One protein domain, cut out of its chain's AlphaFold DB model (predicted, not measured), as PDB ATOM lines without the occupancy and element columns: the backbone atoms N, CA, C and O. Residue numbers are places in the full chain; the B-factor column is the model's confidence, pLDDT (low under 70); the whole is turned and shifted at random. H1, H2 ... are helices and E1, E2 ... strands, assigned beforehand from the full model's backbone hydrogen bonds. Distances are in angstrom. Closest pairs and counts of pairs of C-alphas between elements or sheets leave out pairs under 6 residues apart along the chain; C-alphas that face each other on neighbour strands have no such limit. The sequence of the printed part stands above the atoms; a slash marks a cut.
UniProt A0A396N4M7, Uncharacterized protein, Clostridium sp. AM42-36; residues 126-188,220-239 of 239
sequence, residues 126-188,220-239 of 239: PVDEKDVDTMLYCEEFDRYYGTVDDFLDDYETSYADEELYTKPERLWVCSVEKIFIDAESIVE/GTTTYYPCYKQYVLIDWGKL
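This is residues 126 to 188 and 220 to 239 of the 239 residues of an uncharacterized protein of Clostridium sp. AM42-36 (UniProt A0A396N4M7). What does the model look like? A four-stranded sheet, curled like part of a barrel, has helix H1 packed over E2 and E1, while residues 181 to 188, with short helix H2, stick out as an arm beyond E3. What makes it up? The printed part has 83 residues, with named elements in the order E1, E2, H1, E3, H2, E4; the sheet's order is E2, E1, E3, E4, antiparallel throughout, and the class is mixed. How large is it? It is loose, with a radius of gyration of the C-alphas of 16.2 A, and spans 57 by 26 by 20 A; without residues 181 to 188 the body spans 44 by 22 by 18 A.

How do the strands pair? E1, residues 136 to 138, and E2, residues 143 to 145, form an antiparallel hairpin, with N 136 and O 145 within hydrogen-bond range at 2.8 A. E3, residues 170 to 177, is antiparallel to E1, with N 137 and O 172 at 2.8 A, and to E4, residues 223 to 233, with N 171 and O 232 at 2.9 A. Where are the helices? H1, residues 148 to 158, is on the sheet, over E2 and E1, at a height of 10.5 A; the closest C-alphas of E2 and H1, Tyr 145 and Phe 151, are 5.9 A apart. E2, H1 and E3 make a split strand-helix-strand unit, two strands of one sheet joined through a helix, with E1 between E2 and E3 in the sheet, and its crossover is right-handed. H2, residues 183 to 188, is not on the sheet, and in both helices every O i to N i+4 pair is within hydrogen-bond range.

Where does the first element begin? C-alpha 136 of E1 is at (-40.058, -40.774, -32.659). How long are the longer elements? H1 measures 15.2 A, E3 22.2 A and E4 22.9 A; E4 bends by 88 degrees at residue 229 and ends with C-alpha 233 at (-40.894, -47.216, -23.865).

Where is the cut? Residues 189 to 219 are not printed, and C-alphas 188 and 220 are 28.4 A apart. Which link is long? H1 to E3, with 11 residues. Where is confidence low? Residue 239 alone is under 70.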
ATOM      1  N   PRO A 126     -37.188 -53.072 -28.000       95.88
ATOM      2  CA  PRO A 126     -37.088 -51.863 -27.198       95.88
ATOM      3  C   PRO A 126     -35.655 -51.318 -27.231       95.88
ATOM      4  O   PRO A 126     -34.698 -52.085 -27.110       95.88
ATOM      5  N   VAL A 127     -35.511 -50.002 -27.362       96.06
ATOM      6  CA  VAL A 127     -34.225 -49.287 -27.332       96.06
ATOM      7  C   VAL A 127     -34.269 -48.121 -26.343       96.06
ATOM      8  O   VAL A 127     -35.350 -47.639 -25.996       96.06
ATOM      9  N   ASP A 128     -33.101 -47.687 -25.866       94.38
ATOM     10  CA  ASP A 128     -32.975 -46.452 -25.086       94.38
ATOM     11  C   ASP A 128     -33.044 -45.253 -26.041       94.38
ATOM     12  O   ASP A 128     -32.477 -45.290 -27.134       94.38
ATOM     13  N   GLU A 129     -33.730 -44.188 -25.633       92.44
ATOM     14  CA  GLU A 129     -33.840 -42.948 -26.410       92.44
ATOM     15  C   GLU A 129     -32.468 -42.382 -26.801       92.44
ATOM     16  O   GLU A 129     -32.303 -41.860 -27.898       92.44
ATOM     17  N   LYS A 130     -31.450 -42.532 -25.943       92.44
ATOM     18  CA  LYS A 130     -30.090 -42.029 -26.203       92.44
ATOM     19  C   LYS A 130     -29.411 -42.696 -27.396       92.44
ATOM     20  O   LYS A 130     -28.459 -42.132 -27.931       92.44
ATOM     21  N   ASP A 131     -29.870 -43.888 -27.769       92.00
ATOM     22  CA  ASP A 131     -29.351 -44.652 -28.902       92.00
ATOM     23  C   ASP A 131     -30.114 -44.342 -30.206       92.00
ATOM     24  O   ASP A 131     -29.821 -44.938 -31.244       92.00
ATOM     25  N   VAL A 132     -31.091 -43.425 -30.170       91.19
ATOM     26  CA  VAL A 132     -31.914 -43.027 -31.317       91.19
ATOM     27  C   VAL A 132     -31.435 -41.683 -31.871       91.19
ATOM     28  O   VAL A 132     -31.368 -40.686 -31.161       91.19
ATOM     29  N   ASP A 133     -31.125 -41.646 -33.169       91.69
ATOM     30  CA  ASP A 133     -30.678 -40.450 -33.898       91.69
ATOM     31  C   ASP A 133     -31.750 -39.868 -34.844       91.69
ATOM     32  O   ASP A 133     -31.495 -38.918 -35.588       91.69
ATOM     33  N   THR A 134     -32.964 -40.421 -34.808       93.44
ATOM     34  CA  THR A 134     -34.109 -40.052 -35.655       93.44
ATOM     35  C   THR A 134     -35.302 -39.559 -34.833       93.44
ATOM     36  O   THR A 134     -35.328 -39.709 -33.618       93.44
ATOM     37  N   MET A 135     -36.351 -39.071 -35.503       95.00
ATOM     38  CA  MET A 135     -37.636 -38.782 -34.853       95.00
ATOM     39  C   MET A 135     -38.287 -40.036 -34.243       95.00
ATOM     40  O   MET A 135     -38.060 -41.170 -34.685       95.00
ATOM     41  N   LEU A 136     -39.170 -39.800 -33.281       96.88
ATOM     42  CA  LEU A 136     -40.058 -40.774 -32.659       96.88
ATOM     43  C   LEU A 136     -41.495 -40.566 -33.154       96.88
ATOM     44  O   LEU A 136     -41.915 -39.434 -33.369       96.88
ATOM     45  N   TYR A 137     -42.254 -41.643 -33.325       97.25
ATOM     46  CA  TYR A 137     -43.620 -41.623 -33.847       97.25
ATOM     47  C   TYR A 137     -44.614 -42.251 -32.864       97.25
ATOM     48  O   TYR A 137     -44.406 -43.365 -32.385       97.25
ATOM     49  N   CYS A 138     -45.714 -41.551 -32.594       95.31
ATOM     50  CA  CYS A 138     -46.838 -42.045 -31.803       95.31
ATOM     51  C   CYS A 138     -47.957 -42.531 -32.736       95.31
ATOM     52  O   CYS A 138     -48.554 -41.719 -33.445       95.31
ATOM     53  N   GLU A 139     -48.256 -43.833 -32.715       93.50
ATOM     54  CA  GLU A 139     -49.301 -44.451 -33.552       93.50
ATOM     55  C   GLU A 139     -50.698 -43.966 -33.142       93.50
ATOM     56  O   GLU A 139     -51.554 -43.707 -33.982       93.50
ATOM     57  N   GLU A 140     -50.926 -43.804 -31.840       91.88
ATOM     58  CA  GLU A 140     -52.221 -43.450 -31.266       91.88
ATOM     59  C   GLU A 140     -52.660 -42.025 -31.637       91.88
ATOM     60  O   GLU A 140     -53.860 -41.759 -31.744       91.88
ATOM     61  N   PHE A 141     -51.703 -41.114 -31.842       91.19
ATOM     62  CA  PHE A 141     -51.968 -39.704 -32.159       91.19
ATOM     63  C   PHE A 141     -51.547 -39.292 -33.572       91.19
ATOM     64  O   PHE A 141     -51.820 -38.158 -33.963       91.19
ATOM     65  N   ASP A 142     -50.904 -40.189 -34.323       92.69
ATOM     66  CA  ASP A 142     -50.342 -39.942 -35.654       92.69
ATOM     67  C   ASP A 142     -49.420 -38.705 -35.690       92.69
ATOM     68  O   ASP A 142     -49.564 -37.794 -36.510       92.69
ATOM     69  N   ARG A 143     -48.486 -38.638 -34.731       94.56
ATOM     70  CA  ARG A 143     -47.581 -37.491 -34.533       94.56
ATOM     71  C   ARG A 143     -46.127 -37.902 -34.365       94.56
ATOM     72  O   ARG A 143     -45.828 -38.993 -33.885       94.56
ATOM     73  N   TYR A 144     -45.239 -36.982 -34.739       95.44
ATOM     74  CA  TYR A 144     -43.790 -37.137 -34.655       95.44
ATOM     75  C   TYR A 144     -43.205 -36.195 -33.606       95.44
ATOM     76  O   TYR A 144     -43.611 -35.036 -33.524       95.44
ATOM     77  N   TYR A 145     -42.217 -36.686 -32.868       95.81
ATOM     78  CA  TYR A 145     -41.563 -35.990 -31.766       95.81
ATOM     79  C   TYR A 145     -40.046 -36.131 -31.884       95.81
ATOM     80  O   TYR A 145     -39.550 -37.146 -32.380       95.81
ATOM     81  N   GLY A 146     -39.308 -35.104 -31.455       93.25
ATOM     82  CA  GLY A 146     -37.846 -35.146 -31.426       93.25
ATOM     83  C   GLY A 146     -37.320 -35.993 -30.272       93.25
ATOM     84  O   GLY A 146     -36.335 -36.706 -30.432       93.25
ATOM     85  N   THR A 147     -38.009 -35.935 -29.133       94.00
ATOM     86  CA  THR A 147     -37.666 -36.634 -27.891       94.00
ATOM     87  C   THR A 147     -38.915 -37.173 -27.193       94.00
ATOM     88  O   THR A 147     -40.046 -36.817 -27.534       94.00
ATOM     89  N   VAL A 148     -38.717 -38.040 -26.199       94.25
ATOM     90  CA  VAL A 148     -39.785 -38.494 -25.297       94.25
ATOM     91  C   VAL A 148     -40.325 -37.320 -24.479       94.25
ATOM     92  O   VAL A 148     -41.532 -37.237 -24.281       94.25
ATOM     93  N   ASP A 149     -39.465 -36.393 -24.053       93.12
ATOM     94  CA  ASP A 149     -39.882 -35.216 -23.284       93.12
ATOM     95  C   ASP A 149     -40.793 -34.295 -24.129       93.12
ATOM     96  O   ASP A 149     -41.852 -33.891 -23.652       93.12
ATOM     97  N   ASP A 150     -40.481 -34.076 -25.418       93.94
ATOM     98  CA  ASP A 150     -41.362 -33.324 -26.336       93.94
ATOM     99  C   ASP A 150     -42.759 -33.964 -26.459       93.94
ATOM    100  O   ASP A 150     -43.770 -33.269 -26.595       93.94
ATOM    101  N   PHE A 151     -42.821 -35.300 -26.449       94.81
ATOM    102  CA  PHE A 151     -44.086 -36.035 -26.460       94.81
ATOM    103  C   PHE A 151     -44.867 -35.838 -25.158       94.81
ATOM    104  O   PHE A 151     -46.077 -35.622 -25.207       94.81
ATOM    105  N   LEU A 152     -44.195 -35.923 -24.008       92.94
ATOM    106  CA  LEU A 152     -44.822 -35.777 -22.694       92.94
ATOM    107  C   LEU A 152     -45.427 -34.375 -22.515       92.94
ATOM    108  O   LEU A 152     -46.576 -34.268 -22.085       92.94
ATOM    109  N   ASP A 153     -44.717 -33.329 -22.944       92.50
ATOM    110  CA  ASP A 153     -45.199 -31.942 -22.914       92.50
ATOM    111  C   ASP A 153     -46.448 -31.734 -23.803       92.50
ATOM    112  O   ASP A 153     -47.428 -31.092 -23.396       92.50
ATOM    113  N   ASP A 154     -46.452 -32.295 -25.023       92.25
ATOM    114  CA  ASP A 154     -47.625 -32.255 -25.914       92.25
ATOM    115  C   ASP A 154     -48.787 -33.079 -25.344       92.25
ATOM    116  O   ASP A 154     -49.940 -32.652 -25.423       92.25
ATOM    117  N   TYR A 155     -48.505 -34.230 -24.727       90.88
ATOM    118  CA  TYR A 155     -49.525 -35.055 -24.082       90.88
ATOM    119  C   TYR A 155     -50.216 -34.309 -22.938       90.88
ATOM    120  O   TYR A 155     -51.445 -34.257 -22.915       90.88
ATOM    121  N   GLU A 156     -49.461 -33.686 -22.029       89.75
ATOM    122  CA  GLU A 156     -50.027 -32.935 -20.902       89.75
ATOM    123  C   GLU A 156     -50.915 -31.773 -21.380       89.75
ATOM    124  O   GLU A 156     -51.990 -31.519 -20.834       89.75
ATOM    125  N   THR A 157     -50.500 -31.099 -22.453       88.44
ATOM    126  CA  THR A 157     -51.208 -29.920 -22.966       88.44
ATOM    127  C   THR A 157     -52.430 -30.281 -23.814       88.44
ATOM    128  O   THR A 157     -53.452 -29.591 -23.760       88.44
ATOM    129  N   SER A 158     -52.333 -31.341 -24.618       87.56
ATOM    130  CA  SER A 158     -53.292 -31.636 -25.690       87.56
ATOM    131  C   SER A 158     -54.148 -32.881 -25.430       87.56
ATOM    132  O   SER A 158     -55.233 -32.992 -26.003       87.56
ATOM    133  N   TYR A 159     -53.683 -33.814 -24.591       83.88
ATOM    134  CA  TYR A 159     -54.215 -35.181 -24.499       83.88
ATOM    135  C   TYR A 159     -54.355 -35.723 -23.062       83.88
ATOM    136  O   TYR A 159     -54.636 -36.908 -22.883       83.88
ATOM    137  N   ALA A 160     -54.218 -34.874 -22.038       80.31
ATOM    138  CA  ALA A 160     -54.286 -35.269 -20.625       80.31
ATOM    139  C   ALA A 160     -55.673 -35.744 -20.147       80.31
ATOM    140  O   ALA A 160     -55.796 -36.269 -19.040       80.31
ATOM    141  N   ASP A 161     -56.722 -35.556 -20.951       82.12
ATOM    142  CA  ASP A 161     -58.060 -36.060 -20.644       82.12
ATOM    143  C   ASP A 161     -58.143 -37.573 -20.912       82.12
ATOM    144  O   ASP A 161     -58.399 -38.028 -22.032       82.12
ATOM    145  N   GLU A 162     -57.922 -38.359 -19.857       73.62
ATOM    146  CA  GLU A 162     -57.966 -39.824 -19.891       73.62
ATOM    147  C   GLU A 162     -59.364 -40.396 -20.200       73.62
ATOM    148  O   GLU A 162     -59.472 -41.575 -20.542       73.62
ATOM    149  N   GLU A 163     -60.443 -39.602 -20.120       77.94
ATOM    150  CA  GLU A 163     -61.771 -40.050 -20.570       77.94
ATOM    151  C   GLU A 163     -61.872 -40.078 -22.103       77.94
ATOM    152  O   GLU A 163     -62.700 -40.804 -22.662       77.94
ATOM    153  N   LEU A 164     -61.021 -39.306 -22.788       77.44
ATOM    154  CA  LEU A 164     -61.003 -39.167 -24.244       77.44
ATOM    155  C   LEU A 164     -59.842 -39.912 -24.905       77.44
ATOM    156  O   LEU A 164     -60.004 -40.408 -26.023       77.44
ATOM    157  N   TYR A 165     -58.691 -40.006 -24.238       83.81
ATOM    158  CA  TYR A 165     -57.462 -40.531 -24.832       83.81
ATOM    159  C   TYR A 165     -56.867 -41.681 -24.024       83.81
ATOM    160  O   TYR A 165     -56.727 -41.626 -22.807       83.81
ATOM    161  N   THR A 166     -56.459 -42.737 -24.732       85.19
ATOM    162  CA  THR A 166     -55.687 -43.835 -24.138       85.19
ATOM    163  C   THR A 166     -54.210 -43.459 -24.120       85.19
ATOM    164  O   THR A 166     -53.686 -43.027 -25.145       85.19
ATOM    165  N   LYS A 167     -53.544 -43.634 -22.974       89.94
ATOM    166  CA  LYS A 167     -52.099 -43.409 -22.826       89.94
ATOM    167  C   LYS A 167     -51.305 -44.354 -23.738       89.94
ATOM    168  O   LYS A 167     -51.417 -45.568 -23.556       89.94
ATOM    169  N   PRO A 168     -50.494 -43.828 -24.675       92.25
ATOM    170  CA  PRO A 168     -49.594 -44.654 -25.472       92.25
ATOM    171  C   PRO A 168     -48.579 -45.398 -24.598       92.25
ATOM    172  O   PRO A 168     -48.108 -44.889 -23.582       92.25
ATOM    173  N   GLU A 169     -48.201 -46.611 -24.992       93.62
ATOM    174  CA  GLU A 169     -47.196 -47.397 -24.254       93.62
ATOM    175  C   GLU A 169     -45.774 -47.204 -24.803       93.62
ATOM    176  O   GLU A 169     -44.784 -47.455 -24.108       93.62
ATOM    177  N   ARG A 170     -45.662 -46.804 -26.074       94.25
ATOM    178  CA  ARG A 170     -44.405 -46.784 -26.823       94.25
ATOM    179  C   ARG A 170     -44.402 -45.695 -27.886       94.25
ATOM    180  O   ARG A 170     -45.444 -45.393 -28.456       94.25
ATOM    181  N   LEU A 171     -43.215 -45.199 -28.209       96.94
ATOM    182  CA  LEU A 171     -42.973 -44.388 -29.399       96.94
ATOM    183  C   LEU A 171     -42.102 -45.174 -30.376       96.94
ATOM    184  O   LEU A 171     -41.077 -45.738 -29.996       96.94
ATOM    185  N   TRP A 172     -42.501 -45.232 -31.640       97.44
ATOM    186  CA  TRP A 172     -41.793 -45.958 -32.686       97.44
ATOM    187  C   TRP A 172     -40.623 -45.147 -33.228       97.44
ATOM    188  O   TRP A 172     -40.770 -43.973 -33.553       97.44
ATOM    189  N   VAL A 173     -39.466 -45.785 -33.387       96.69
ATOM    190  CA  VAL A 173     -38.316 -45.158 -34.049       96.69
ATOM    191  C   VAL A 173     -38.636 -44.964 -35.530       96.69
ATOM    192  O   VAL A 173     -39.223 -45.845 -36.173       96.69
ATOM    193  N   CYS A 174     -38.259 -43.819 -36.092       96.12
ATOM    194  CA  CYS A 174     -38.467 -43.548 -37.506       96.12
ATOM    195  C   CYS A 174     -37.304 -44.052 -38.367       96.12
ATOM    196  O   CYS A 174     -36.137 -43.926 -38.019       96.12
ATOM    197  N   SER A 175     -37.610 -44.563 -39.554       93.56
ATOM    198  CA  SER A 175     -36.646 -44.604 -40.648       93.56
ATOM    199  C   SER A 175     -36.582 -43.246 -41.336       93.56
ATOM    200  O   SER A 175     -37.573 -42.517 -41.392       93.56
ATOM    201  N   VAL A 176     -35.418 -42.935 -41.894       92.88
ATOM    202  CA  VAL A 176     -35.168 -41.687 -42.609       92.88
ATOM    203  C   VAL A 176     -35.043 -41.968 -44.094       92.88
ATOM    204  O   VAL A 176     -34.214 -42.778 -44.501       92.88
ATOM    205  N   GLU A 177     -35.803 -41.238 -44.901       91.50
ATOM    206  CA  GLU A 177     -35.541 -41.120 -46.331       91.50
ATOM    207  C   GLU A 177     -35.100 -39.695 -46.654       91.50
ATOM    208  O   GLU A 177     -35.547 -38.711 -46.058       91.50
ATOM    209  N   LYS A 178     -34.180 -39.589 -47.607       91.00
ATOM    210  CA  LYS A 178     -33.674 -38.321 -48.127       91.00
ATOM    211  C   LYS A 178     -33.942 -38.271 -49.618       91.00
ATOM    212  O   LYS A 178     -34.118 -39.310 -50.252       91.00
ATOM    213  N   ILE A 179     -33.936 -37.062 -50.173       92.06
ATOM    214  CA  ILE A 179     -33.997 -36.891 -51.621       92.06
ATOM    215  C   ILE A 179     -32.898 -37.721 -52.296       92.06
ATOM    216  O   ILE A 179     -31.724 -37.643 -51.935       92.06
ATOM    217  N   PHE A 180     -33.316 -38.511 -53.274       93.69
ATOM    218  CA  PHE A 180     -32.460 -39.325 -54.116       93.69
ATOM    219  C   PHE A 180     -32.923 -39.135 -55.557       93.69
ATOM    220  O   PHE A 180     -34.124 -39.171 -55.834       93.69
ATOM    221  N   ILE A 181     -31.977 -38.888 -56.457       94.56
ATOM    222  CA  ILE A 181     -32.243 -38.751 -57.884       94.56
ATOM    223  C   ILE A 181     -31.492 -39.873 -58.586       94.56
ATOM    224  O   ILE A 181     -30.271 -39.962 -58.478       94.56
ATOM    225  N   ASP A 182     -32.235 -40.708 -59.301       96.44
ATOM    226  CA  ASP A 182     -31.690 -41.842 -60.030       96.44
ATOM    227  C   ASP A 182     -31.164 -41.410 -61.406       96.44
ATOM    228  O   ASP A 182     -31.923 -40.983 -62.284       96.44
ATOM    229  N   ALA A 183     -29.848 -41.521 -61.588       96.31
ATOM    230  CA  ALA A 183     -29.190 -41.230 -62.849       96.31
ATOM    231  C   ALA A 183     -29.626 -42.188 -63.966       96.31
ATOM    232  O   ALA A 183     -29.715 -41.751 -65.115       96.31
ATOM    233  N   GLU A 184     -29.922 -43.459 -63.660       95.12
ATOM    234  CA  GLU A 184     -30.329 -44.444 -64.670       95.12
ATOM    235  C   GLU A 184     -31.637 -44.019 -65.331       95.12
ATOM    236  O   GLU A 184     -31.694 -43.896 -66.555       95.12
ATOM    237  N   SER A 185     -32.652 -43.694 -64.524       95.62
ATOM    238  CA  SER A 185     -33.940 -43.209 -65.021       95.62
ATOM    239  C   SER A 185     -33.814 -41.930 -65.863       95.62
ATOM    240  O   SER A 185     -34.478 -41.796 -66.898       95.62
ATOM    241  N   ILE A 186     -32.937 -40.994 -65.476       96.06
ATOM    242  CA  ILE A 186     -32.687 -39.762 -66.244       96.06
ATOM    243  C   ILE A 186     -32.067 -40.081 -67.607       96.06
ATOM    244  O   ILE A 186     -32.511 -39.552 -68.631       96.06
ATOM    245  N   VAL A 187     -31.038 -40.927 -67.628       94.81
ATOM    246  CA  VAL A 187     -30.305 -41.277 -68.851       94.81
ATOM    247  C   VAL A 187     -31.174 -42.110 -69.790       94.81
ATOM    248  O   VAL A 187     -31.194 -41.838 -70.992       94.81
ATOM    249  N   GLU A 188     -31.948 -43.058 -69.262       93.94
ATOM    250  CA  GLU A 188     -32.920 -43.843 -70.030       93.94
ATOM    251  C   GLU A 188     -33.943 -42.925 -70.710       93.94
ATOM    252  O   GLU A 188     -34.175 -43.020 -71.919       93.94
ATOM    253  N   GLY A 220     -34.001 -29.476 -45.670       85.31
ATOM    254  CA  GLY A 220     -35.457 -29.673 -45.596       85.31
ATOM    255  C   GLY A 220     -36.004 -30.815 -46.466       85.31
ATOM    256  O   GLY A 220     -37.208 -30.897 -46.672       85.31
ATOM    257  N   THR A 221     -35.143 -31.700 -46.973       88.00
ATOM    258  CA  THR A 221     -35.508 -32.832 -47.852       88.00
ATOM    259  C   THR A 221     -35.547 -34.181 -47.128       88.00
ATOM    260  O   THR A 221     -35.648 -35.230 -47.760       88.00
ATOM    261  N   THR A 222     -35.422 -34.168 -45.801       89.19
ATOM    262  CA  THR A 222     -35.441 -35.369 -44.958       89.19
ATOM    263  C   THR A 222     -36.871 -35.660 -44.522       89.19
ATOM    264  O   THR A 222     -37.513 -34.799 -43.926       89.19
ATOM    265  N   THR A 223     -37.354 -36.866 -44.810       91.81
ATOM    266  CA  THR A 223     -38.683 -37.339 -44.407       91.81
ATOM    267  C   THR A 223     -38.538 -38.532 -43.473       91.81
ATOM    268  O   THR A 223     -37.704 -39.411 -43.695       91.81
ATOM    269  N   TYR A 224     -39.337 -38.542 -42.411       92.75
ATOM    270  CA  TYR A 224     -39.353 -39.595 -41.404       92.75
ATOM    271  C   TYR A 224     -40.579 -40.478 -41.611       92.75
ATOM    272  O   TYR A 224     -41.667 -39.971 -41.879       92.75
ATOM    273  N   TYR A 225     -40.394 -41.785 -41.464       93.44
ATOM    274  CA  TYR A 225     -41.459 -42.779 -41.563       93.44
ATOM    275  C   TYR A 225     -41.394 -43.733 -40.374       93.44
ATOM    276  O   TYR A 225     -40.289 -44.120 -39.993       93.44
ATOM    277  N   PRO A 226     -42.522 -44.180 -39.805       92.62
ATOM    278  CA  PRO A 226     -42.497 -45.180 -38.747       92.62
ATOM    279  C   PRO A 226     -41.915 -46.496 -39.269       92.62
ATOM    280  O   PRO A 226     -42.388 -47.048 -40.264       92.62
ATOM    281  N   CYS A 227     -40.874 -47.017 -38.610       91.44
ATOM    282  CA  CYS A 227     -40.206 -48.231 -39.087       91.44
ATOM    283  C   CYS A 227     -40.786 -49.529 -38.501       91.44
ATOM    284  O   CYS A 227     -40.507 -50.605 -39.031       91.44
ATOM    285  N   TYR A 228     -41.542 -49.437 -37.398       93.75
ATOM    286  CA  TYR A 228     -42.139 -50.550 -36.640       93.75
ATOM    287  C   TYR A 228     -41.178 -51.694 -36.248       93.75
ATOM    288  O   TYR A 228     -41.606 -52.811 -35.959       93.75
ATOM    289  N   LYS A 229     -39.864 -51.436 -36.238       95.06
ATOM    290  CA  LYS A 229     -38.820 -52.410 -35.861       95.06
ATOM    291  C   LYS A 229     -38.248 -52.153 -34.476       95.06
ATOM    292  O   LYS A 229     -37.843 -53.090 -33.796       95.06
ATOM    293  N   GLN A 230     -38.183 -50.889 -34.082       95.69
ATOM    294  CA  GLN A 230     -37.649 -50.453 -32.801       95.69
ATOM    295  C   GLN A 230     -38.598 -49.440 -32.186       95.69
ATOM    296  O   GLN A 230     -39.274 -48.695 -32.902       95.69
ATOM    297  N   TYR A 231     -38.648 -49.426 -30.864       96.56
ATOM    298  CA  TYR A 231     -39.473 -48.490 -30.119       96.56
ATOM    299  C   TYR A 231     -38.798 -48.094 -28.808       96.56
ATOM    300  O   TYR A 231     -38.007 -48.851 -28.246       96.56
ATOM    301  N   VAL A 232     -39.156 -46.919 -28.311       96.56
ATOM    302  CA  VAL A 232     -38.806 -46.427 -26.980       96.56
ATOM    303  C   VAL A 232     -40.028 -46.608 -26.081       96.56
ATOM    304  O   VAL A 232     -41.154 -46.325 -26.493       96.56
ATOM    305  N   LEU A 233     -39.828 -47.127 -24.868       95.38
ATOM    306  CA  LEU A 233     -40.894 -47.216 -23.865       95.38
ATOM    307  C   LEU A 233     -41.121 -45.850 -23.223       95.38
ATOM    308  O   LEU A 233     -40.164 -45.173 -22.850       95.38
ATOM    309  N   ILE A 234     -42.387 -45.480 -23.051       93.56
ATOM    310  CA  ILE A 234     -42.747 -44.234 -22.377       93.56
ATOM    311  C   ILE A 234     -42.720 -44.468 -20.865       93.56
ATOM    312  O   ILE A 234     -43.433 -45.328 -20.344       93.56
ATOM    313  N   ASP A 235     -41.909 -43.687 -20.152       89.75
ATOM    314  CA  ASP A 235     -41.913 -43.658 -18.689       89.75
ATOM    315  C   ASP A 235     -42.896 -42.597 -18.183       89.75
ATOM    316  O   ASP A 235     -42.541 -41.441 -17.956       89.75
ATOM    317  N   TRP A 236     -44.148 -43.009 -17.987       88.25
ATOM    318  CA  TRP A 236     -45.205 -42.153 -17.443       88.25
ATOM    319  C   TRP A 236     -44.950 -41.680 -16.004       88.25
ATOM    320  O   TRP A 236     -45.668 -40.805 -15.534       88.25
ATOM    321  N   GLY A 237     -43.959 -42.235 -15.294       80.31
ATOM    322  CA  GLY A 237     -43.560 -41.760 -13.966       80.31
ATOM    323  C   GLY A 237     -42.739 -40.467 -13.987       80.31
ATOM    324  O   GLY A 237     -42.451 -39.926 -12.920       80.31
ATOM    325  N   LYS A 238     -42.342 -39.995 -15.176       71.94
ATOM    326  CA  LYS A 238     -41.684 -38.697 -15.372       71.94
ATOM    327  C   LYS A 238     -42.656 -37.515 -15.456       71.94
ATOM    328  O   LYS A 238     -42.186 -36.389 -15.312       71.94
ATOM    329  N   LEU A 239     -43.944 -37.775 -15.714       63.97
ATOM    330  CA  LEU A 239     -44.999 -36.757 -15.766       63.97
ATOM    331  C   LEU A 239     -45.437 -36.332 -14.355       63.97
ATOM    332  O   LEU A 239     -45.539 -37.222 -13.475       63.97
TER     333      LEU A 239